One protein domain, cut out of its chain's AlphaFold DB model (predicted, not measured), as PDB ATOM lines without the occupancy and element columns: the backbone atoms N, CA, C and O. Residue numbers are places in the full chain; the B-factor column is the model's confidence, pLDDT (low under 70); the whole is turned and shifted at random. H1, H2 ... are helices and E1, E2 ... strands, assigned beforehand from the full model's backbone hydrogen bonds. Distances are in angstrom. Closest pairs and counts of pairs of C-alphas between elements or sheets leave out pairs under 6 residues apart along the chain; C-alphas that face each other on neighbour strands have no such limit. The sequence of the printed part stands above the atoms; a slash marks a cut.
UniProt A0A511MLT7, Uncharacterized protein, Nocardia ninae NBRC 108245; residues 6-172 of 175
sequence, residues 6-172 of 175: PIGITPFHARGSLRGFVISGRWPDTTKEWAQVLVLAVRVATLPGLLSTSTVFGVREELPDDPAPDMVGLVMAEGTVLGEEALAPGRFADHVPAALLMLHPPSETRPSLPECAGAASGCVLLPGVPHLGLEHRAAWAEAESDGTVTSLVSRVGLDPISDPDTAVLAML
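Overview. This is residues 6 to 172 of the 175 residues of an uncharacterized protein of Nocardia ninae NBRC 108245 (UniProt A0A511MLT7). One twisted sheet of eight strands curls like part of a barrel round the helix H1, while the short helix H2 packs on the sheet's opposite face, over E5 and E6. The edge strands E1 and E8 both come to H1, so to speak the two rims of an open trough with H1 inside it. The printed part has 167 residues, with two named helices and eight named strands in the order E1 E2 H1 E3 E4 E5 E6 E7 E8 H2; the sheet's order is E1 E2 E4 E3 E5 E6 E7 E8, antiparallel throughout. The class is mixed, helices and strands, with 82 residues, under half, in named elements. The whole is compact and rounded, with a radius of gyration of the C-alphas of 15.1 A and spans of 42 by 39 by 35 A.

Along the chain. E1, residues 8 to 14, begins at C-alpha 8 at (-16.156, 55.018, -7.024) and is 20.1 A long. E2, residues 17 to 24, measures 21.3 A. H1, residues 31 to 45, measures 20.3 A and begins at C-alpha 31 at (-31.152, 60.567, -5.221). E3 is residues 55 to 60, 15.9 A, and E4 residues 71 to 80, 25.7 A. E5 is residues 100 to 104, 13.5 A, E6 residues 120 to 126, 20.5 A, E7 residues 137 to 143, 20.7 A, and E8 residues 149 to 156, 21.1 A. H2, residues 164 to 172, measures 12.6 A and ends at C-alpha 172 at (-34.357, 52.242, 12.688).

Arrangement. In the sheet, N 10 and O 22 of the hairpin E1 and E2 are 3.0 A apart, within hydrogen-bond range. So are N 21 and O 75 of E2 and E4, 2.8 A, N 58 and O 76 of the hairpin E3 and E4, 2.8 A, and N 57 and O 101 of E3 and E5, 2.8 A. E5 E6 E7 E8 form a meander, each strand the antiparallel neighbour of the one before, with N 102 and O 123 at 2.8 A, N 124 and O 139 at 2.8 A and N 140 and O 153 at 2.8 A. E2, H1 and E3 form a split strand-helix-strand unit, two strands running the same way with E4 between them, and its crossover is right-handed. H1 touches E7, the closest C-alphas being those of Ala 35 and Ala 139, 5.5 A. It also touches E1, with the C-alphas of Ile 9 and Val 37 closest at 7.2 A. H2 is on the opposite face, making three layers, helices on both faces of a sheet; its height over the sheet is 8.7 A. It touches E6, with the C-alphas of Cys 123 and Asp 165 closest at 6.3 A. H1 and H2 are apart. Every O i to N i+4 pair is within hydrogen-bond range in H1 and H2.

Size, cuts and confidence. The C-alphas farthest apart, those of Asp 65 and Pro 114, are 46.2 A apart. The printed part has no cut. The links E4 to E5 and E5 to E6 are long. The mean pLDDT of the printed part is 94.8, and no printed residue is under 70.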
ATOM      1  N   PRO A   6     -16.050  61.304 -10.822       92.62
ATOM      2  CA  PRO A   6     -16.757  60.031 -10.717       92.62
ATOM      3  C   PRO A   6     -16.928  59.615  -9.249       92.62
ATOM      4  O   PRO A   6     -16.105  59.956  -8.400       92.62
ATOM      5  N   ILE A   7     -17.988  58.853  -8.981       95.56
ATOM      6  CA  ILE A   7     -18.209  58.170  -7.702       95.56
ATOM      7  C   ILE A   7     -17.686  56.744  -7.871       95.56
ATOM      8  O   ILE A   7     -18.188  55.994  -8.709       95.56
ATOM      9  N   GLY A   8     -16.657  56.386  -7.110       95.75
ATOM     10  CA  GLY A   8     -16.156  55.018  -7.024       95.75
ATOM     11  C   GLY A   8     -16.901  54.244  -5.943       95.75
ATOM     12  O   GLY A   8     -17.139  54.780  -4.865       95.75
ATOM     13  N   ILE A   9     -17.242  52.986  -6.224       96.25
ATOM     14  CA  ILE A   9     -17.786  52.039  -5.246       96.25
ATOM     15  C   ILE A   9     -16.995  50.736  -5.343       96.25
ATOM     16  O   ILE A   9     -16.825  50.188  -6.431       96.25
ATOM     17  N   THR A  10     -16.471  50.247  -4.223       96.50
ATOM     18  CA  THR A  10     -15.732  48.977  -4.176       96.50
ATOM     19  C   THR A  10     -16.257  48.118  -3.032       96.50
ATOM     20  O   THR A  10     -16.119  48.528  -1.879       96.50
ATOM     21  N   PRO A  11     -16.868  46.949  -3.302       96.75
ATOM     22  CA  PRO A  11     -17.327  46.061  -2.243       96.75
ATOM     23  C   PRO A  11     -16.137  45.445  -1.508       96.75
ATOM     24  O   PRO A  11     -15.110  45.134  -2.112       96.75
ATOM     25  N   PHE A  12     -16.298  45.200  -0.214       95.44
ATOM     26  CA  PHE A  12     -15.353  44.403   0.557       95.44
ATOM     27  C   PHE A  12     -16.096  43.434   1.473       95.44
ATOM     28  O   PHE A  12     -17.217  43.674   1.927       95.44
ATOM     29  N   HIS A  13     -15.457  42.304   1.740       95.50
ATOM     30  CA  HIS A  13     -16.034  41.223   2.521       95.50
ATOM     31  C   HIS A  13     -15.061  40.774   3.606       95.50
ATOM     32  O   HIS A  13     -13.844  40.920   3.490       95.50
ATOM     33  N   ALA A  14     -15.598  40.169   4.658       93.69
ATOM     34  CA  ALA A  14     -14.819  39.502   5.686       93.69
ATOM     35  C   ALA A  14     -15.425  38.123   5.927       93.69
ATOM     36  O   ALA A  14     -16.634  37.995   6.090       93.69
ATOM     37  N   ARG A  15     -14.581  37.083   5.940       91.31
ATOM     38  CA  ARG A  15     -15.008  35.686   6.162       91.31
ATOM     39  C   ARG A  15     -16.143  35.234   5.223       91.31
ATOM     40  O   ARG A  15     -17.043  34.520   5.637       91.31
ATOM     41  N   GLY A  16     -16.093  35.671   3.964       90.19
ATOM     42  CA  GLY A  16     -17.078  35.320   2.936       90.19
ATOM     43  C   GLY A  16     -18.383  36.123   2.962       90.19
ATOM     44  O   GLY A  16     -19.167  35.964   2.043       90.19
ATOM     45  N   SER A  17     -18.595  37.008   3.942       94.56
ATOM     46  CA  SER A  17     -19.788  37.863   4.018       94.56
ATOM     47  C   SER A  17     -19.466  39.308   3.639       94.56
ATOM     48  O   SER A  17     -18.443  39.858   4.066       94.56
ATOM     49  N   LEU A  18     -20.333  39.921   2.831       97.50
ATOM     50  CA  LEU A  18     -20.265  41.328   2.448       97.50
ATOM     51  C   LEU A  18     -20.310  42.202   3.704       97.50
ATOM     52  O   LEU A  18     -21.245  42.134   4.497       97.50
ATOM     53  N   ARG A  19     -19.283  43.033   3.883       97.00
ATOM     54  CA  ARG A  19     -19.182  43.945   5.029       97.00
ATOM     55  C   ARG A  19     -19.459  45.388   4.671       97.00
ATOM     56  O   ARG A  19     -19.665  46.191   5.576       97.00
ATOM     57  N   GLY A  20     -19.475  45.711   3.387       97.50
ATOM     58  CA  GLY A  20     -19.776  47.051   2.947       97.50
ATOM     59  C   GLY A  20     -19.131  47.411   1.626       97.50
ATOM     60  O   GLY A  20     -18.673  46.553   0.867       97.50
ATOM     61  N   PHE A  21     -19.087  48.716   1.392       97.81
ATOM     62  CA  PHE A  21     -18.541  49.335   0.203       97.81
ATOM     63  C   PHE A  21     -17.668  50.527   0.589       97.81
ATOM     64  O   PHE A  21     -18.052  51.347   1.422       97.81
ATOM     65  N   VAL A  22     -16.501  50.635  -0.039       97.06
ATOM     66  CA  VAL A  22     -15.683  51.849  -0.021       97.06
ATOM     67  C   VAL A  22     -16.238  52.816  -1.054       97.06
ATOM     68  O   VAL A  22     -16.454  52.419  -2.202       97.06
ATOM     69  N   ILE A  23     -16.446  54.070  -0.651       96.94
ATOM     70  CA  ILE A  23     -16.803  55.169  -1.547       96.94
ATOM     71  C   ILE A  23     -15.553  56.002  -1.817       96.94
ATOM     72  O   ILE A  23     -14.874  56.434  -0.882       96.94
ATOM     73  N   SER A  24     -15.260  56.244  -3.095       95.38
ATOM     74  CA  SER A  24     -14.073  56.985  -3.538       95.38
ATOM     75  C   SER A  24     -14.421  58.123  -4.500       95.38
ATOM     76  O   SER A  24     -15.451  58.105  -5.175       95.38
ATOM     77  N   GLY A  25     -13.541  59.118  -4.597       94.75
ATOM     78  CA  GLY A  25     -13.703  60.290  -5.458       94.75
ATOM     79  C   GLY A  25     -14.577  61.369  -4.817       94.75
ATOM     80  O   GLY A  25     -14.066  62.419  -4.427       94.75
ATOM     81  N   ARG A  26     -15.889  61.128  -4.714       94.19
ATOM     82  CA  ARG A  26     -16.840  61.989  -3.986       94.19
ATOM     83  C   ARG A  26     -18.060  61.207  -3.503       94.19
ATOM     84  O   ARG A  26     -18.359  60.138  -4.031       94.19
ATOM     85  N   TRP A  27     -18.776  61.773  -2.535       95.06
ATOM     86  CA  TRP A  27     -20.078  61.261  -2.116       95.06
ATOM     87  C   TRP A  27     -21.139  61.452  -3.216       95.06
ATOM     88  O   TRP A  27     -21.043  62.406  -3.995       95.06
ATOM     89  N   PRO A  28     -22.149  60.565  -3.306       95.31
ATOM     90  CA  PRO A  28     -23.346  60.813  -4.093       95.31
ATOM     91  C   PRO A  28     -24.151  61.959  -3.472       95.31
ATOM     92  O   PRO A  28     -24.500  61.925  -2.292       95.31
ATOM     93  N   ASP A  29     -24.496  62.949  -4.287       92.50
ATOM     94  CA  ASP A  29     -25.157  64.182  -3.848       92.50
ATOM     95  C   ASP A  29     -26.669  64.155  -4.130       92.50
ATOM     96  O   ASP A  29     -27.470  64.830  -3.479       92.50
ATOM     97  N   THR A  30     -27.090  63.362  -5.119       93.44
ATOM     98  CA  THR A  30     -28.487  63.301  -5.572       93.44
ATOM     99  C   THR A  30     -29.096  61.919  -5.374       93.44
ATOM    100  O   THR A  30     -28.399  60.907  -5.396       93.44
ATOM    101  N   THR A  31     -30.427  61.849  -5.274       94.94
ATOM    102  CA  THR A  31     -31.152  60.567  -5.221       94.94
ATOM    103  C   THR A  31     -30.843  59.689  -6.430       94.94
ATOM    104  O   THR A  31     -30.739  58.477  -6.294       94.94
ATOM    105  N   LYS A  32     -30.623  60.292  -7.606       95.62
ATOM    106  CA  LYS A  32     -30.215  59.565  -8.811       95.62
ATOM    107  C   LYS A  32     -28.854  58.892  -8.632       95.62
ATOM    108  O   LYS A  32     -28.696  57.745  -9.029       95.62
ATOM    109  N   GLU A  33     -27.877  59.592  -8.065       96.88
ATOM    110  CA  GLU A  33     -26.540  59.032  -7.840       96.88
ATOM    111  C   GLU A  33     -26.575  57.927  -6.780       96.88
ATOM    112  O   GLU A  33     -25.998  56.864  -6.996       96.88
ATOM    113  N   TRP A  34     -27.345  58.117  -5.706       97.81
ATOM    114  CA  TRP A  34     -27.615  57.065  -4.723       97.81
ATOM    115  C   TRP A  34     -28.322  55.849  -5.324       97.81
ATOM    116  O   TRP A  34     -27.977  54.718  -4.998       97.81
ATOM    117  N   ALA A  35     -29.252  56.051  -6.258       98.12
ATOM    118  CA  ALA A  35     -29.899  54.958  -6.976       98.12
ATOM    119  C   ALA A  35     -28.900  54.165  -7.844       98.12
ATOM    120  O   ALA A  35     -29.010  52.948  -7.951       98.12
ATOM    121  N   GLN A  36     -27.889  54.820  -8.430       97.25
ATOM    122  CA  GLN A  36     -26.818  54.122  -9.159       97.25
ATOM    123  C   GLN A  36     -25.880  53.349  -8.220       97.25
ATOM    124  O   GLN A  36     -25.484  52.229  -8.539       97.25
ATOM    125  N   VAL A  37     -25.559  53.913  -7.050       98.00
ATOM    126  CA  VAL A  37     -24.830  53.202  -5.983       98.00
ATOM    127  C   VAL A  37     -25.606  51.959  -5.546       98.00
ATOM    128  O   VAL A  37     -25.027  50.877  -5.475       98.00
ATOM    129  N   LEU A  38     -26.919  52.089  -5.339       98.62
ATOM    130  CA  LEU A  38     -27.796  50.973  -4.994       98.62
ATOM    131  C   LEU A  38     -27.779  49.882  -6.069       98.62
ATOM    132  O   LEU A  38     -27.626  48.718  -5.728       98.62
ATOM    133  N   VAL A  39     -27.872  50.230  -7.357       98.31
ATOM    134  CA  VAL A  39     -27.791  49.246  -8.453       98.31
ATOM    135  C   VAL A  39     -26.504  48.420  -8.373       98.31
ATOM    136  O   VAL A  39     -26.536  47.202  -8.548       98.31
ATOM    137  N   LEU A  40     -25.367  49.058  -8.090       97.75
ATOM    138  CA  LEU A  40     -24.092  48.355  -7.939       97.75
ATOM    139  C   LEU A  40     -24.078  47.475  -6.683       97.75
ATOM    140  O   LEU A  40     -23.604  46.342  -6.746       97.75
ATOM    141  N   ALA A  41     -24.650  47.947  -5.577       98.25
ATOM    142  CA  ALA A  41     -24.781  47.169  -4.352       98.25
ATOM    143  C   ALA A  41     -25.691  45.936  -4.526       98.25
ATOM    144  O   ALA A  41     -25.316  44.837  -4.120       98.25
ATOM    145  N   VAL A  42     -26.836  46.084  -5.201       98.38
ATOM    146  CA  VAL A  42     -27.770  44.985  -5.503       98.38
ATOM    147  C   VAL A  42     -27.127  43.961  -6.435       98.38
ATOM    148  O   VAL A  42     -27.241  42.765  -6.195       98.38
ATOM    149  N   ARG A  43     -26.355  44.391  -7.438       97.56
ATOM    150  CA  ARG A  43     -25.569  43.468  -8.278       97.56
ATOM    151  C   ARG A  43     -24.541  42.666  -7.485       97.56
ATOM    152  O   ARG A  43     -24.281  41.523  -7.824       97.56
ATOM    153  N   VAL A  44     -23.945  43.239  -6.441       97.19
ATOM    154  CA  VAL A  44     -23.052  42.486  -5.545       97.19
ATOM    155  C   VAL A  44     -23.854  41.515  -4.673       97.19
ATOM    156  O   VAL A  44     -23.392  40.404  -4.426       97.19
ATOM    157  N   ALA A  45     -25.065  41.891  -4.258       96.69
ATOM    158  CA  ALA A  45     -25.968  41.034  -3.489       96.69
ATOM    159  C   ALA A  45     -26.433  39.777  -4.249       96.69
ATOM    160  O   ALA A  45     -26.819  38.802  -3.607       96.69
ATOM    161  N   THR A  46     -26.359  39.750  -5.589       95.88
ATOM    162  CA  THR A  46     -26.669  38.541  -6.378       95.88
ATOM    163  C   THR A  46     -25.608  37.448  -6.238       95.88
ATOM    164  O   THR A  46     -25.882  36.288  -6.552       95.88
ATOM    165  N   LEU A  47     -24.402  37.789  -5.765       93.50
ATOM    166  CA  LEU A  47     -23.301  36.843  -5.640       93.50
ATOM    167  C   LEU A  47     -23.583  35.832  -4.516       93.50
ATOM    168  O   LEU A  47     -23.718  36.226  -3.350       93.50
ATOM    169  N   PRO A  48     -23.627  34.521  -4.824       88.00
ATOM    170  CA  PRO A  48     -23.945  33.500  -3.837       88.00
ATOM    171  C   PRO A  48     -23.011  33.539  -2.623       88.00
ATOM    172  O   PRO A  48     -21.789  33.536  -2.760       88.00
ATOM    173  N   GLY A  49     -23.599  33.536  -1.427       88.06
ATOM    174  CA  GLY A  49     -22.877  33.455  -0.155       88.06
ATOM    175  C   GLY A  49     -22.384  34.789   0.414       88.06
ATOM    176  O   GLY A  49     -22.033  34.814   1.589       88.06
ATOM    177  N   LEU A  50     -22.407  35.891  -0.351       93.50
ATOM    178  CA  LEU A  50     -22.006  37.204   0.175       93.50
ATOM    179  C   LEU A  50     -23.015  37.776   1.179       93.50
ATOM    180  O   LEU A  50     -22.612  38.406   2.157       93.50
ATOM    181  N   LEU A  51     -24.307  37.539   0.959       94.75
ATOM    182  CA  LEU A  51     -25.383  37.871   1.890       94.75
ATOM    183  C   LEU A  51     -26.135  36.597   2.263       94.75
ATOM    184  O   LEU A  51     -26.637  35.890   1.392       94.75
ATOM    185  N   SER A  52     -26.203  36.301   3.558       92.88
ATOM    186  CA  SER A  52     -26.970  35.168   4.084       92.88
ATOM    187  C   SER A  52     -28.454  35.493   4.250       92.88
ATOM    188  O   SER A  52     -29.288  34.605   4.118       92.88
ATOM    189  N   THR A  53     -28.772  36.753   4.545       96.62
ATOM    190  CA  THR A  53     -30.126  37.264   4.782       96.62
ATOM    191  C   THR A  53     -30.167  38.768   4.493       96.62
ATOM    192  O   THR A  53     -29.133  39.402   4.249       96.62
ATOM    193  N   SER A  54     -31.363  39.340   4.522       97.94
ATOM    194  CA  SER A  54     -31.612  40.771   4.389       97.94
ATOM    195  C   SER A  54     -30.794  41.568   5.406       97.94
ATOM    196  O   SER A  54     -30.920  41.379   6.621       97.94
ATOM    197  N   THR A  55     -29.936  42.455   4.903       98.50
ATOM    198  CA  THR A  55     -28.928  43.169   5.700       98.50
ATOM    199  C   THR A  55     -29.041  44.669   5.481       98.50
ATOM    200  O   THR A  55     -29.176  45.133   4.346       98.50
ATOM    201  N   VAL A  56     -28.970  45.426   6.574       98.62
ATOM    202  CA  VAL A  56     -28.970  46.887   6.565       98.62
ATOM    203  C   VAL A  56     -27.536  47.392   6.526       98.62
ATOM    204  O   VAL A  56     -26.669  46.908   7.258       98.62
ATOM    205  N   PHE A  57     -27.297  48.391   5.683       98.62
ATOM    206  CA  PHE A  57     -26.023  49.072   5.566       98.62
ATOM    207  C   PHE A  57     -26.171  50.564   5.853       98.62
ATOM    208  O   PHE A  57     -27.053  51.218   5.300       98.62
ATOM    209  N   GLY A  58     -25.294  51.108   6.689       97.88
ATOM    210  CA  GLY A  58     -25.266  52.520   7.055       97.88
ATOM    211  C   GLY A  58     -24.095  53.259   6.427       97.88
ATOM    212  O   GLY A  58     -22.979  52.739   6.347       97.88
ATOM    213  N   VAL A  59     -24.342  54.487   5.976       97.31
ATOM    214  CA  VAL A  59     -23.270  55.412   5.596       97.31
ATOM    215  C   VAL A  59     -22.454  55.802   6.823       97.31
ATOM    216  O   VAL A  59     -23.012  56.205   7.840       97.31
ATOM    217  N   ARG A  60     -21.128  55.733   6.693       93.50
ATOM    218  CA  ARG A  60     -20.162  56.235   7.668       93.50
ATOM    219  C   ARG A  60     -19.198  57.196   6.994       93.50
ATOM    220  O   ARG A  60     -18.495  56.834   6.047       93.50
ATOM    221  N   GLU A  61     -19.186  58.424   7.494       86.62
ATOM    222  CA  GLU A  61     -18.306  59.487   7.008       86.62
ATOM    223  C   GLU A  61     -16.924  59.434   7.670       86.62
ATOM    224  O   GLU A  61     -15.954  59.923   7.089       86.62
ATOM    225  N   GLU A  62     -16.798  58.803   8.847       88.94
ATOM    226  CA  GLU A  62     -15.489  58.615   9.468       88.94
ATOM    227  C   GLU A  62     -14.624  57.652   8.652       88.94
ATOM    228  O   GLU A  62     -14.982  56.495   8.404       88.94
ATOM    229  N   LEU A  63     -13.446  58.138   8.267       91.12
ATOM    230  CA  LEU A  63     -12.431  57.342   7.593       91.12
ATOM    231  C   LEU A  63     -11.637  56.496   8.603       91.12
ATOM    232  O   LEU A  63     -11.448  56.925   9.744       91.12
ATOM    233  N   PRO A  64     -11.146  55.311   8.197       90.12
ATOM    234  CA  PRO A  64     -10.191  54.548   8.994       90.12
ATOM    235  C   PRO A  64      -8.846  55.283   9.100       90.12
ATOM    236  O   PRO A  64      -8.557  56.172   8.300       90.12
ATOM    237  N   ASP A  65      -8.004  54.860  10.048       92.00
ATOM    238  CA  ASP A  65      -6.683  55.466  10.299       92.00
ATOM    239  C   ASP A  65      -5.754  55.437   9.069       92.00
ATOM    240  O   ASP A  65      -4.954  56.351   8.877       92.00
ATOM    241  N   ASP A  66      -5.874  54.401   8.231       91.06
ATOM    242  CA  ASP A  66      -5.145  54.247   6.966       91.06
ATOM    243  C   ASP A  66      -6.141  54.080   5.801       91.06
ATOM    244  O   ASP A  66      -6.507  52.955   5.436       91.06
ATOM    245  N   PRO A  67      -6.688  55.187   5.266       91.62
ATOM    246  CA  PRO A  67      -7.680  55.136   4.203       91.62
ATOM    247  C   PRO A  67      -7.037  54.817   2.849       91.62
ATOM    248  O   PRO A  67      -5.944  55.281   2.521       91.62
ATOM    249  N   ALA A  68      -7.763  54.077   2.007       87.06
ATOM    250  CA  ALA A  68      -7.355  53.861   0.622       87.06
ATOM    251  C   ALA A  68      -7.276  55.202  -0.148       87.06
ATOM    252  O   ALA A  68      -8.003  56.146   0.183       87.06
ATOM    253  N   PRO A  69      -6.450  55.305  -1.207       87.81
ATOM    254  CA  PRO A  69      -6.392  56.508  -2.030       87.81
ATOM    255  C   PRO A  69      -7.778  56.937  -2.530       87.81
ATOM    256  O   PRO A  69      -8.582  56.104  -2.949       87.81
ATOM    257  N   ASP A  70      -8.048  58.241  -2.477       91.31
ATOM    258  CA  ASP A  70      -9.315  58.870  -2.876       91.31
ATOM    259  C   ASP A  70     -10.565  58.396  -2.110       91.31
ATOM    260  O   ASP A  70     -11.679  58.741  -2.506       91.31
ATOM    261  N   MET A  71     -10.419  57.632  -1.024       94.00
ATOM    262  CA  MET A  71     -11.530  57.236  -0.163       94.00
ATOM    263  C   MET A  71     -12.167  58.459   0.503       94.00
ATOM    264  O   MET A  71     -11.488  59.269   1.132       94.00
ATOM    265  N   VAL A  72     -13.489  58.573   0.376       94.44
ATOM    266  CA  VAL A  72     -14.291  59.648   0.983       94.44
ATOM    267  C   VAL A  72     -15.262  59.138   2.044       94.44
ATOM    268  O   VAL A  72     -15.809  59.944   2.791       94.44
ATOM    269  N   GLY A  73     -15.454  57.819   2.130       94.88
ATOM    270  CA  GLY A  73     -16.220  57.199   3.201       94.88
ATOM    271  C   GLY A  73     -16.591  55.747   2.944       94.88
ATOM    272  O   GLY A  73     -16.062  55.095   2.038       94.88
ATOM    273  N   LEU A  74     -17.493  55.240   3.780       97.00
ATOM    274  CA  LEU A  74     -17.901  53.841   3.815       97.00
ATOM    275  C   LEU A  74     -19.421  53.704   3.813       97.00
ATOM    276  O   LEU A  74     -20.145  54.525   4.366       97.00
ATOM    277  N   VAL A  75     -19.893  52.601   3.250       97.88
ATOM    278  CA  VAL A  75     -21.228  52.053   3.499       97.88
ATOM    279  C   VAL A  75     -21.010  50.718   4.197       97.88
ATOM    280  O   VAL A  75     -20.533  49.785   3.559       97.88
ATOM    281  N   MET A  76     -21.274  50.628   5.497       97.38
ATOM    282  CA  MET A  76     -20.945  49.468   6.338       97.38
ATOM    283  C   MET A  76     -22.171  48.611   6.614       97.38
ATOM    284  O   MET A  76     -23.245  49.153   6.818       97.38
ATOM    285  N   ALA A  77     -22.009  47.291   6.689       97.62
ATOM    286  CA  ALA A  77     -23.035  46.403   7.225       97.62
ATOM    287  C   ALA A  77     -23.238  46.695   8.719       97.62
ATOM    288  O   ALA A  77     -22.291  46.599   9.503       97.62
ATOM    289  N   GLU A  78     -24.466  47.037   9.097       97.44
ATOM    290  CA  GLU A  78     -24.837  47.422  10.463       97.44
ATOM    291  C   GLU A  78     -25.462  46.254  11.228       97.44
ATOM    292  O   GLU A  78     -25.236  46.092  12.425       97.44
ATOM    293  N   GLY A  79     -26.224  45.417  10.528       97.12
ATOM    294  CA  GLY A  79     -26.883  44.243  11.087       97.12
ATOM    295  C   GLY A  79     -27.956  43.709  10.149       97.12
ATOM    296  O   GLY A  79     -28.171  44.231   9.051       97.12
ATOM    297  N   THR A  80     -28.631  42.651  10.577       97.50
ATOM    298  CA  THR A  80     -29.699  42.023   9.805       97.50
ATOM    299  C   THR A  80     -31.057  42.616  10.162       97.50
ATOM    300  O   THR A  80     -31.213  43.397  11.103       97.50
ATOM    301  N   VAL A  81     -32.068  42.263   9.377       95.75
ATOM    302  CA  VAL A  81     -33.461  42.658   9.643       95.75
ATOM    303  C   VAL A  81     -34.101  41.720  10.658       95.75
ATOM    304  O   VAL A  81     -34.880  42.140  11.508       95.75
ATOM    305  N   LEU A  82     -33.756  40.435  10.568       92.81
ATOM    306  CA  LEU A  82     -34.251  39.359  11.416       92.81
ATOM    307  C   LEU A  82     -33.078  38.505  11.911       92.81
ATOM    308  O   LEU A  82     -32.010  38.480  11.298       92.81
ATOM    309  N   GLY A  83     -33.295  37.767  13.000       94.19
ATOM    310  CA  GLY A  83     -32.300  36.860  13.580       94.19
ATOM    311  C   GLY A  83     -31.488  37.479  14.719       94.19
ATOM    312  O   GLY A  83     -31.884  38.477  15.311       94.19
ATOM    313  N   GLU A  84     -30.366  36.845  15.061       91.94
ATOM    314  CA  GLU A  84     -29.547  37.220  16.227       91.94
ATOM    315  C   GLU A  84     -28.815  38.559  16.050       91.94
ATOM    316  O   GLU A  84     -28.612  39.279  17.023       91.94
ATOM    317  N   GLU A  85     -28.461  38.913  14.812       93.69
ATOM    318  CA  GLU A  85     -27.827  40.193  14.461       93.69
ATOM    319  C   GLU A  85     -28.859  41.275  14.087       93.69
ATOM    320  O   GLU A  85     -28.505  42.284  13.470       93.69
ATOM    321  N   ALA A  86     -30.138  41.069  14.436       97.06
ATOM    322  CA  ALA A  86     -31.210  41.983  14.066       97.06
ATOM    323  C   ALA A  86     -31.038  43.357  14.721       97.06
ATOM    324  O   ALA A  86     -30.845  43.479  15.934       97.06
ATOM    325  N   LEU A  87     -31.167  44.406  13.911       97.62
ATOM    326  CA  LEU A  87     -31.126  45.776  14.404       97.62
ATOM    327  C   LEU A  87     -32.394  46.116  15.195       97.62
ATOM    328  O   LEU A  87     -33.517  45.894  14.741       97.62
ATOM    329  N   ALA A  88     -32.206  46.704  16.376       96.56
ATOM    330  CA  ALA A  88     -33.310  47.211  17.180       96.56
ATOM    331  C   ALA A  88     -33.901  48.502  16.571       96.56
ATOM    332  O   ALA A  88     -33.154  49.302  15.997       96.56
ATOM    333  N   PRO A  89     -35.213  48.755  16.736       96.50
ATOM    334  CA  PRO A  89     -35.809  50.060  16.447       96.50
ATOM    335  C   PRO A  89     -35.032  51.204  17.112       96.50
ATOM    336  O   PRO A  89     -34.502  51.035  18.211       96.50
ATOM    337  N   GLY A  90     -34.940  52.352  16.439       96.44
ATOM    338  CA  GLY A  90     -34.204  53.517  16.939       96.44
ATOM    339  C   GLY A  90     -32.685  53.352  17.023       96.44
ATOM    340  O   GLY A  90     -32.020  54.189  17.629       96.44
ATOM    341  N   ARG A  91     -32.099  52.312  16.407       96.44
ATOM    342  CA  ARG A  91     -30.641  52.088  16.384       96.44
ATOM    343  C   ARG A  91     -29.834  53.333  15.994       96.44
ATOM    344  O   ARG A  91     -28.723  53.504  16.489       96.44
ATOM    345  N   PHE A  92     -30.387  54.164  15.117       96.06
ATOM    346  CA  PHE A  92     -29.749  55.356  14.562       96.06
ATOM    347  C   PHE A  92     -30.368  56.670  15.061       96.06
ATOM    348  O   PHE A  92     -30.106  57.722  14.483       96.06
ATOM    349  N   ALA A  93     -31.176  56.632  16.123       93.06
ATOM    350  CA  ALA A  93     -31.837  57.814  16.677       93.06
ATOM    351  C   ALA A  93     -30.845  58.916  17.097       93.06
ATOM    352  O   ALA A  93     -31.080  60.096  16.842       93.06
ATOM    353  N   ASP A  94     -29.718  58.526  17.701       91.81
ATOM    354  CA  ASP A  94     -28.707  59.468  18.205       91.81
ATOM    355  C   ASP A  94     -27.778  60.004  17.102       91.81
ATOM    356  O   ASP A  94     -27.180  61.072  17.245       91.81
ATOM    357  N   HIS A  95     -27.633  59.262  16.002       91.31
ATOM    358  CA  HIS A  95     -26.775  59.624  14.880       91.31
ATOM    359  C   HIS A  95     -27.371  59.099  13.573       91.31
ATOM    360  O   HIS A  95     -27.184  57.936  13.216       91.31
ATOM    361  N   VAL A  96     -28.087  59.979  12.874       93.12
ATOM    362  CA  VAL A  96     -28.779  59.685  11.613       93.12
ATOM    363  C   VAL A  96     -27.766  59.618  10.462       93.12
ATOM    364  O   VAL A  96     -27.186  60.651  10.121       93.12
ATOM    365  N   PRO A  97     -27.573  58.453   9.813       95.19
ATOM    366  CA  PRO A  97     -26.701  58.340   8.648       95.19
ATOM    367  C   PRO A  97     -27.256  59.121   7.455       95.19
ATOM    368  O   PRO A  97     -28.470  59.207   7.265       95.19
ATOM    369  N   ALA A  98     -26.373  59.611   6.582       94.31
ATOM    370  CA  ALA A  98     -26.782  60.315   5.361       94.31
ATOM    371  C   ALA A  98     -27.595  59.427   4.392       94.31
ATOM    372  O   ALA A  98     -28.429  59.925   3.631       94.31
ATOM    373  N   ALA A  99     -27.362  58.114   4.430       97.31
ATOM    374  CA  ALA A  99     -28.182  57.111   3.767       97.31
ATOM    375  C   ALA A  99     -28.165  55.789   4.543       97.31
ATOM    376  O   ALA A  99     -27.153  55.420   5.149       97.31
ATOM    377  N   LEU A 100     -29.273  55.059   4.459       98.31
ATOM    378  CA  LEU A 100     -29.368  53.653   4.833       98.31
ATOM    379  C   LEU A 100     -29.700  52.836   3.588       98.31
ATOM    380  O   LEU A 100     -30.539  53.246   2.788       98.31
ATOM    381  N   LEU A 101     -29.065  51.683   3.428       98.69
ATOM    382  CA  LEU A 101     -29.410  50.704   2.408       98.69
ATOM    383  C   LEU A 101     -29.939  49.441   3.079       98.69
ATOM    384  O   LEU A 101     -29.526  49.088   4.179       98.69
ATOM    385  N   MET A 102     -30.812  48.733   2.384       98.62
ATOM    386  CA  MET A 102     -31.273  47.398   2.730       98.62
ATOM    387  C   MET A 102     -31.071  46.532   1.497       98.62
ATOM    388  O   MET A 102     -31.561  46.883   0.426       98.62
ATOM    389  N   LEU A 103     -30.294  45.460   1.618       98.69
ATOM    390  CA  LEU A 103     -30.025  44.540   0.513       98.69
ATOM    391  C   LEU A 103     -30.599  43.169   0.844       98.69
ATOM    392  O   LEU A 103     -30.341  42.636   1.927       98.69
ATOM    393  N   HIS A 104     -31.318  42.594  -0.112       98.19
ATOM    394  CA  HIS A 104     -31.914  41.270  -0.022       98.19
ATOM    395  C   HIS A 104     -31.148  40.305  -0.931       98.19
ATOM    396  O   HIS A 104     -30.970  40.592  -2.118       98.19
ATOM    397  N   PRO A 105     -30.696  39.146  -0.422       97.25
ATOM    398  CA  PRO A 105     -30.151  38.108  -1.286       97.25
ATOM    399  C   PRO A 105     -31.249  37.516  -2.190       97.25
ATOM    400  O   PRO A 105     -32.442  37.612  -1.866       97.25
ATOM    401  N   PRO A 106     -30.876  36.806  -3.271       96.69
ATOM    402  CA  PRO A 106     -31.825  36.084  -4.119       96.69
ATOM    403  C   PRO A 106     -32.794  35.159  -3.374       96.69
ATOM    404  O   PRO A 106     -33.938  34.998  -3.782       96.69
ATOM    405  N   SER A 107     -32.353  34.560  -2.264       94.75
ATOM    406  CA  SER A 107     -33.165  33.651  -1.445       94.75
ATOM    407  C   SER A 107     -34.297  34.337  -0.676       94.75
ATOM    408  O   SER A 107     -35.211  33.654  -0.223       94.75
ATOM    409  N   GLU A 108     -34.241  35.659  -0.511       95.94
ATOM    410  CA  GLU A 108     -35.239  36.445   0.230       95.94
ATOM    411  C   GLU A 108     -35.914  37.519  -0.629       95.94
ATOM    412  O   GLU A 108     -36.810  38.222  -0.165       95.94
ATOM    413  N   THR A 109     -35.533  37.612  -1.901       95.75
ATOM    414  CA  THR A 109     -36.129  38.548  -2.850       95.75
ATOM    415  C   THR A 109     -37.378  37.940  -3.481       95.75
ATOM    416  O   THR A 109     -37.377  36.800  -3.949       95.75
ATOM    417  N   ARG A 110     -38.457  38.723  -3.541       94.31
ATOM    418  CA  ARG A 110     -39.621  38.437  -4.389       94.31
ATOM    419  C   ARG A 110     -39.581  39.401  -5.573       94.31
ATOM    420  O   ARG A 110     -39.985  40.546  -5.389       94.31
ATOM    421  N   PRO A 111     -39.065  38.980  -6.738       93.19
ATOM    422  CA  PRO A 111     -38.882  39.879  -7.867       93.19
ATOM    423  C   PRO A 111     -40.224  40.398  -8.384       93.19
ATOM    424  O   PRO A 111     -41.245  39.707  -8.313       93.19
ATOM    425  N   SER A 112     -40.203  41.601  -8.954       92.31
ATOM    426  CA  SER A 112     -41.388  42.247  -9.524       92.31
ATOM    427  C   SER A 112     -41.945  41.500 -10.742       92.31
ATOM    428  O   SER A 112     -43.139  41.596 -11.034       92.31
ATOM    429  N   LEU A 113     -41.090  40.753 -11.449       92.38
ATOM    430  CA  LEU A 113     -41.437  39.959 -12.626       92.38
ATOM    431  C   LEU A 113     -41.165  38.463 -12.373       92.38
ATOM    432  O   LEU A 113     -40.084  38.126 -11.880       92.38
ATOM    433  N   PRO A 114     -42.095  37.547 -12.717       91.25
ATOM    434  CA  PRO A 114     -41.911  36.108 -12.509       91.25
ATOM    435  C   PRO A 114     -40.683  35.512 -13.212       91.25
ATOM    436  O   PRO A 114     -40.069  34.584 -12.691       91.25
ATOM    437  N   GLU A 115     -40.327  36.028 -14.388       92.25
ATOM    438  CA  GLU A 115     -39.175  35.587 -15.179       92.25
ATOM    439  C   GLU A 115     -37.824  35.910 -14.523       92.25
ATOM    440  O   GLU A 115     -36.839  35.244 -14.825       92.25
ATOM    441  N   CYS A 116     -37.789  36.849 -13.574       93.81
ATOM    442  CA  CYS A 116     -36.582  37.272 -12.861       93.81
ATOM    443  C   CYS A 116     -36.370  36.488 -11.551       93.81
ATOM    444  O   CYS A 116     -35.799  37.003 -10.586       93.81
ATOM    445  N   ALA A 117     -36.873  35.252 -11.470       91.69
ATOM    446  CA  ALA A 117     -36.700  34.391 -10.304       91.69
ATOM    447  C   ALA A 117     -35.208  34.204  -9.968       91.69
ATOM    448  O   ALA A 117     -34.420  33.761 -10.799       91.69
ATOM    449  N   GLY A 118     -34.828  34.519  -8.726       92.00
ATOM    450  CA  GLY A 118     -33.427  34.513  -8.292       92.00
ATOM    451  C   GLY A 118     -32.689  35.844  -8.486       92.00
ATOM    452  O   GLY A 118     -31.472  35.886  -8.298       92.00
ATOM    453  N   ALA A 119     -33.390  36.927  -8.832       96.94
ATOM    454  CA  ALA A 119     -32.858  38.280  -8.708       96.94
ATOM    455  C   ALA A 119     -32.624  38.654  -7.235       96.94
ATOM    456  O   ALA A 119     -33.347  38.193  -6.355       96.94
ATOM    457  N   ALA A 120     -31.635  39.508  -6.980       98.06
ATOM    458  CA  ALA A 120     -31.498  40.225  -5.715       98.06
ATOM    459  C   ALA A 120     -32.239  41.564  -5.801       98.06
ATOM    460  O   ALA A 120     -32.396  42.124  -6.891       98.06
ATOM    461  N   SER A 121     -32.636  42.109  -4.655       98.56
ATOM    462  CA  SER A 121     -33.239  43.437  -4.568       98.56
ATOM    463  C   SER A 121     -32.621  44.277  -3.459       98.56
ATOM    464  O   SER A 121     -31.847  43.803  -2.624       98.56
ATOM    465  N   GLY A 122     -32.954  45.561  -3.449       98.38
ATOM    466  CA  GLY A 122     -32.630  46.421  -2.329       98.38
ATOM    467  C   GLY A 122     -33.259  47.796  -2.426       98.38
ATOM    468  O   GLY A 122     -33.740  48.208  -3.484       98.38
ATOM    469  N   CYS A 123     -33.177  48.511  -1.313       98.44
ATOM    470  CA  CYS A 123     -33.662  49.868  -1.132       98.44
ATOM    471  C   CYS A 123     -32.537  50.760  -0.593       98.44
ATOM    472  O   CYS A 123     -31.723  50.323   0.218       98.44
ATOM    473  N   VAL A 124     -32.507  52.026  -1.003       98.62
ATOM    474  CA  VAL A 124     -31.777  53.101  -0.319       98.62
ATOM    475  C   VAL A 124     -32.782  54.115   0.209       98.62
ATOM    476  O   VAL A 124     -33.607  54.611  -0.554       98.62
ATOM    477  N   LEU A 125     -32.700  54.447   1.495       98.06
ATOM    478  CA  LEU A 125     -33.417  55.550   2.123       98.06
ATOM    479  C   LEU A 125     -32.428  56.683   2.400       98.06
ATOM    480  O   LEU A 125     -31.421  56.488   3.076       98.06
ATOM    481  N   LEU A 126     -32.745  57.875   1.904       97.06
ATOM    482  CA  LEU A 126     -32.082  59.128   2.251       97.06
ATOM    483  C   LEU A 126     -32.971  59.847   3.271       97.06
ATOM    484  O   LEU A 126     -34.041  60.348   2.886       97.06
ATOM    485  N   PRO A 127     -32.584  59.873   4.559       94.25
ATOM    486  CA  PRO A 127     -33.384  60.506   5.593       94.25
ATOM    487  C   PRO A 127     -33.592  61.990   5.289       94.25
ATOM    488  O   PRO A 127     -32.651  62.724   4.990       94.25
ATOM    489  N   GLY A 128     -34.850  62.416   5.329       91.12
ATOM    490  CA  GLY A 128     -35.229  63.817   5.299       91.12
ATOM    491  C   GLY A 128     -35.438  64.354   6.711       91.12
ATOM    492  O   GLY A 128     -35.335  63.636   7.705       91.12
ATOM    493  N   VAL A 129     -35.815  65.623   6.777       86.81
ATOM    494  CA  VAL A 129     -36.316  66.296   7.974       86.81
ATOM    495  C   VAL A 129     -37.679  66.905   7.614       86.81
ATOM    496  O   VAL A 129     -37.758  68.101   7.317       86.81
ATOM    497  N   PRO A 130     -38.768  66.106   7.573       80.50
ATOM    498  CA  PRO A 130     -40.029  66.540   6.962       80.50
ATOM    499  C   PRO A 130     -40.646  67.777   7.618       80.50
ATOM    500  O   PRO A 130     -41.230  68.612   6.936       80.50
ATOM    501  N   HIS A 131     -40.452  67.952   8.928       81.06
ATOM    502  CA  HIS A 131     -40.921  69.138   9.653       81.06
ATOM    503  C   HIS A 131     -40.197  70.435   9.241       81.06
ATOM    504  O   HIS A 131     -40.697  71.523   9.514       81.06
ATOM    505  N   LEU A 132     -39.051  70.329   8.558       86.44
ATOM    506  CA  LEU A 132     -38.338  71.438   7.916       86.44
ATOM    507  C   LEU A 132     -38.582  71.497   6.397       86.44
ATOM    508  O   LEU A 132     -37.898  72.238   5.694       86.44
ATOM    509  N   GLY A 133     -39.522  70.705   5.872       84.25
ATOM    510  CA  GLY A 133     -39.790  70.598   4.435       84.25
ATOM    511  C   GLY A 133     -38.736  69.801   3.660       84.25
ATOM    512  O   GLY A 133     -38.739  69.820   2.431       84.25
ATOM    513  N   LEU A 134     -37.831  69.101   4.354       88.25
ATOM    514  CA  LEU A 134     -36.864  68.200   3.732       88.25
ATOM    515  C   LEU A 134     -37.473  66.801   3.666       88.25
ATOM    516  O   LEU A 134     -37.519  66.081   4.657       88.25
ATOM    517  N   GLU A 135     -37.976  66.424   2.501       92.19
ATOM    518  CA  GLU A 135     -38.664  65.149   2.316       92.19
ATOM    519  C   GLU A 135     -37.715  63.944   2.366       92.19
ATOM    520  O   GLU A 135     -36.554  64.022   1.951       92.19
ATOM    521  N   HIS A 136     -38.235  62.798   2.815       93.88
ATOM    522  CA  HIS A 136     -37.564  61.518   2.608       93.88
ATOM    523  C   HIS A 136     -37.486  61.209   1.114       93.88
ATOM    524  O   HIS A 136     -38.401  61.498   0.334       93.88
ATOM    525  N   ARG A 137     -36.372  60.603   0.710       96.38
ATOM    526  CA  ARG A 137     -36.140  60.182  -0.672       96.38
ATOM    527  C   ARG A 137     -35.679  58.743  -0.649       96.38
ATOM    528  O   ARG A 137     -34.930  58.365   0.245       96.38
ATOM    529  N   ALA A 138     -36.100  57.957  -1.624       97.81
ATOM    530  CA  ALA A 138     -35.704  56.563  -1.699       97.81
ATOM    531  C   ALA A 138     -35.535  56.104  -3.141       97.81
ATOM    532  O   ALA A 138     -36.026  56.735  -4.088       97.81
ATOM    533  N   ALA A 139     -34.817  55.004  -3.302       98.38
ATOM    534  CA  ALA A 139     -34.819  54.243  -4.534       98.38
ATOM    535  C   ALA A 139     -34.807  52.747  -4.233       98.38
ATOM    536  O   ALA A 139     -34.264  52.334  -3.215       98.38
ATOM    537  N   TRP A 140     -35.365  51.967  -5.150       98.44
ATOM    538  CA  TRP A 140     -35.399  50.511  -5.118       98.44
ATOM    539  C   TRP A 140     -34.836  49.983  -6.424       98.44
ATOM    540  O   TRP A 140     -35.072  50.574  -7.484       98.44
ATOM    541  N   ALA A 141     -34.097  48.886  -6.348       98.56
ATOM    542  CA  ALA A 141     -33.533  48.233  -7.514       98.56
ATOM    543  C   ALA A 141     -33.651  46.714  -7.406       98.56
ATOM    544  O   ALA A 141     -33.573  46.154  -6.314       98.56
ATOM    545  N   GLU A 142     -33.775  46.066  -8.559       98.50
ATOM    546  CA  GLU A 142     -33.673  44.616  -8.719       98.50
ATOM    547  C   GLU A 142     -32.619  44.305  -9.780       98.50
ATOM    548  O   GLU A 142     -32.533  45.000 -10.802       98.50
ATOM    549  N   ALA A 143     -31.812  43.271  -9.543       98.12
ATOM    550  CA  ALA A 143     -30.853  42.791 -10.528       98.12
ATOM    551  C   ALA A 143     -30.733  41.266 -10.539       98.12
ATOM    552  O   ALA A 143     -30.734  40.612  -9.496       98.12
ATOM    553  N   GLU A 144     -30.575  40.712 -11.735       96.44
ATOM    554  CA  GLU A 144     -30.312  39.294 -11.964       96.44
ATOM    555  C   GLU A 144     -28.833  38.947 -11.749       96.44
ATOM    556  O   GLU A 144     -27.956  39.814 -11.680       96.44
ATOM    557  N   SER A 145     -28.540  37.649 -11.646       92.38
ATOM    558  CA  SER A 145     -27.184  37.141 -11.389       92.38
ATOM    559  C   SER A 145     -26.177  37.450 -12.504       92.38
ATOM    560  O   SER A 145     -24.976  37.492 -12.246       92.38
ATOM    561  N   ASP A 146     -26.648  37.727 -13.721       92.44
ATOM    562  CA  ASP A 146     -25.825  38.198 -14.839       92.44
ATOM    563  C   ASP A 146     -25.555  39.719 -14.800       92.44
ATOM    564  O   ASP A 146     -24.815  40.253 -15.628       92.44
ATOM    565  N   GLY A 147     -26.125  40.423 -13.817       90.44
ATOM    566  CA  GLY A 147     -26.010  41.865 -13.629       90.44
ATOM    567  C   GLY A 147     -27.066  42.691 -14.369       90.44
ATOM    568  O   GLY A 147     -27.023  43.928 -14.286       90.44
ATOM    569  N   THR A 148     -28.014  42.071 -15.072       96.25
ATOM    570  CA  THR A 148     -29.133  42.770 -15.717       96.25
ATOM    571  C   THR A 148     -30.004  43.450 -14.664       96.25
ATOM    572  O   THR A 148     -30.409  42.829 -13.690       96.25
ATOM    573  N   VAL A 149     -30.266  44.751 -14.833       97.50
ATOM    574  CA  VAL A 149     -31.161  45.511 -13.943       97.50
ATOM    575  C   VAL A 149     -32.575  45.398 -14.486       97.50
ATOM    576  O   VAL A 149     -32.840  45.855 -15.597       97.50
ATOM    577  N   THR A 150     -33.469  44.809 -13.701       96.88
ATOM    578  CA  THR A 150     -34.847  44.500 -14.109       96.88
ATOM    579  C   THR A 150     -35.844  45.533 -13.590       96.88
ATOM    580  O   THR A 150     -36.876  45.770 -14.216       96.88
ATOM    581  N   SER A 151     -35.510  46.211 -12.490       97.12
ATOM    582  CA  SER A 151     -36.299  47.298 -11.914       97.12
ATOM    583  C   SER A 151     -35.392  48.379 -11.330       97.12
ATOM    584  O   SER A 151     -34.371  48.082 -10.708       97.12
ATOM    585  N   LEU A 152     -35.768  49.644 -11.533       97.81
ATOM    586  CA  LEU A 152     -35.169  50.801 -10.869       97.81
ATOM    587  C   LEU A 152     -36.235  51.882 -10.682       97.81
ATOM    588  O   LEU A 152     -36.681  52.505 -11.646       97.81
ATOM    589  N   VAL A 153     -36.616  52.133  -9.433       97.00
ATOM    590  CA  VAL A 153     -37.612  53.145  -9.065       97.00
ATOM    591  C   VAL A 153     -36.966  54.139  -8.116       97.00
ATOM    592  O   VAL A 153     -36.304  53.737  -7.171       97.00
ATOM    593  N   SER A 154     -37.165  55.439  -8.332       95.38
ATOM    594  CA  SER A 154     -36.720  56.488  -7.409       95.38
ATOM    595  C   SER A 154     -37.867  57.446  -7.110       95.38
ATOM    596  O   SER A 154     -38.629  57.802  -8.011       95.38
ATOM    597  N   ARG A 155     -38.005  57.845  -5.841       94.50
ATOM    598  CA  ARG A 155     -39.062  58.743  -5.362       94.50
ATOM    599  C   ARG A 155     -38.518  59.788  -4.391       94.50
ATOM    600  O   ARG A 155     -37.566  59.549  -3.648       94.50
ATOM    601  N   VAL A 156     -39.178  60.939  -4.397       91.69
ATOM    602  CA  VAL A 156     -39.018  62.058  -3.463       91.69
ATOM    603  C   VAL A 156     -40.398  62.310  -2.854       91.69
ATOM    604  O   VAL A 156     -41.392  62.118  -3.557       91.69
ATOM    605  N   GLY A 157     -40.470  62.654  -1.570       86.44
ATOM    606  CA  GLY A 157     -41.755  62.914  -0.913       86.44
ATOM    607  C   GLY A 157     -42.564  61.655  -0.631       86.44
ATOM    608  O   GLY A 157     -43.791  61.692  -0.672       86.44
ATOM    609  N   LEU A 158     -41.894  60.521  -0.394       90.62
ATOM    610  CA  LEU A 158     -42.589  59.287  -0.029       90.62
ATOM    611  C   LEU A 158     -42.971  59.272   1.455       90.62
ATOM    612  O   LEU A 158     -42.244  59.790   2.302       90.62
ATOM    613  N   ASP A 159     -44.080  58.601   1.753       90.44
ATOM    614  CA  ASP A 159     -44.376  58.122   3.097       90.44
ATOM    615  C   ASP A 159     -43.564  56.836   3.349       90.44
ATOM    616  O   ASP A 159     -43.795  55.844   2.643       90.44
ATOM    617  N   PRO A 160     -42.606  56.812   4.299       88.62
ATOM    618  CA  PRO A 160     -41.763  55.642   4.522       88.62
ATOM    619  C   PRO A 160     -42.538  54.368   4.870       88.62
ATOM    620  O   PRO A 160     -42.040  53.285   4.594       88.62
ATOM    621  N   ILE A 161     -43.758  54.457   5.417       92.06
ATOM    622  CA  ILE A 161     -44.560  53.262   5.741       92.06
ATOM    623  C   ILE A 161     -45.286  52.652   4.531       92.06
ATOM    624  O   ILE A 161     -45.919  51.606   4.658       92.06
ATOM    625  N   SER A 162     -45.214  53.289   3.356       92.56
ATOM    626  CA  SER A 162     -45.874  52.813   2.129       92.56
ATOM    627  C   SER A 162     -45.166  51.637   1.445       92.56
ATOM    628  O   SER A 162     -45.739  51.026   0.541       92.56
ATOM    629  N   ASP A 163     -43.948  51.316   1.875       95.62
ATOM    630  CA  ASP A 163     -43.123  50.225   1.368       95.62
ATOM    631  C   ASP A 163     -42.402  49.538   2.544       95.62
ATOM    632  O   ASP A 163     -41.947  50.231   3.460       95.62
ATOM    633  N   PRO A 164     -42.331  48.192   2.580       95.38
ATOM    634  CA  PRO A 164     -41.774  47.463   3.716       95.38
ATOM    635  C   PRO A 164     -40.306  47.804   3.992       95.38
ATOM    636  O   PRO A 164     -39.932  47.916   5.161       95.38
ATOM    637  N   ASP A 165     -39.492  48.017   2.957       96.94
ATOM    638  CA  ASP A 165     -38.065  48.276   3.133       96.94
ATOM    639  C   ASP A 165     -37.871  49.663   3.742       96.94
ATOM    640  O   ASP A 165     -37.179  49.829   4.750       96.94
ATOM    641  N   THR A 166     -38.557  50.675   3.198       97.00
ATOM    642  CA  THR A 166     -38.491  52.025   3.771       97.00
ATOM    643  C   THR A 166     -39.128  52.107   5.151       97.00
ATOM    644  O   THR A 166     -38.674  52.917   5.957       97.00
ATOM    645  N   ALA A 167     -40.115  51.262   5.463       96.81
ATOM    646  CA  ALA A 167     -40.730  51.208   6.784       96.81
ATOM    647  C   ALA A 167     -39.737  50.684   7.828       96.81
ATOM    648  O   ALA A 167     -39.591  51.283   8.894       96.81
ATOM    649  N   VAL A 168     -39.009  49.609   7.501       97.31
ATOM    650  CA  VAL A 168     -37.935  49.083   8.355       97.31
ATOM    651  C   VAL A 168     -36.843  50.132   8.531       97.31
ATOM    652  O   VAL A 168     -36.484  50.449   9.663       97.31
ATOM    653  N   LEU A 169     -36.347  50.726   7.442       97.69
ATOM    654  CA  LEU A 169     -35.285  51.729   7.527       97.69
ATOM    655  C   LEU A 169     -35.720  52.970   8.324       97.69
ATOM    656  O   LEU A 169     -34.942  53.482   9.123       97.69
ATOM    657  N   ALA A 170     -36.967  53.425   8.178       95.56
ATOM    658  CA  ALA A 170     -37.507  54.528   8.969       95.56
ATOM    659  C   ALA A 170     -37.665  54.171  10.454       95.56
ATOM    660  O   ALA A 170     -37.352  54.991  11.313       95.56
ATOM    661  N   MET A 171     -38.087  52.946  10.775       96.19
ATOM    662  CA  MET A 171     -38.171  52.457  12.155       96.19
ATOM    663  C   MET A 171     -36.801  52.457  12.852       96.19
ATOM    664  O   MET A 171     -36.719  52.730  14.047       96.19
ATOM    665  N   LEU A 172     -35.712  52.185  12.127       96.94
ATOM    666  CA  LEU A 172     -34.357  52.242  12.688       96.94
ATOM    667  C   LEU A 172     -33.892  53.676  13.000       96.94
ATOM    668  O   LEU A 172     -32.991  53.854  13.819       96.94
TER     669      LEU A 172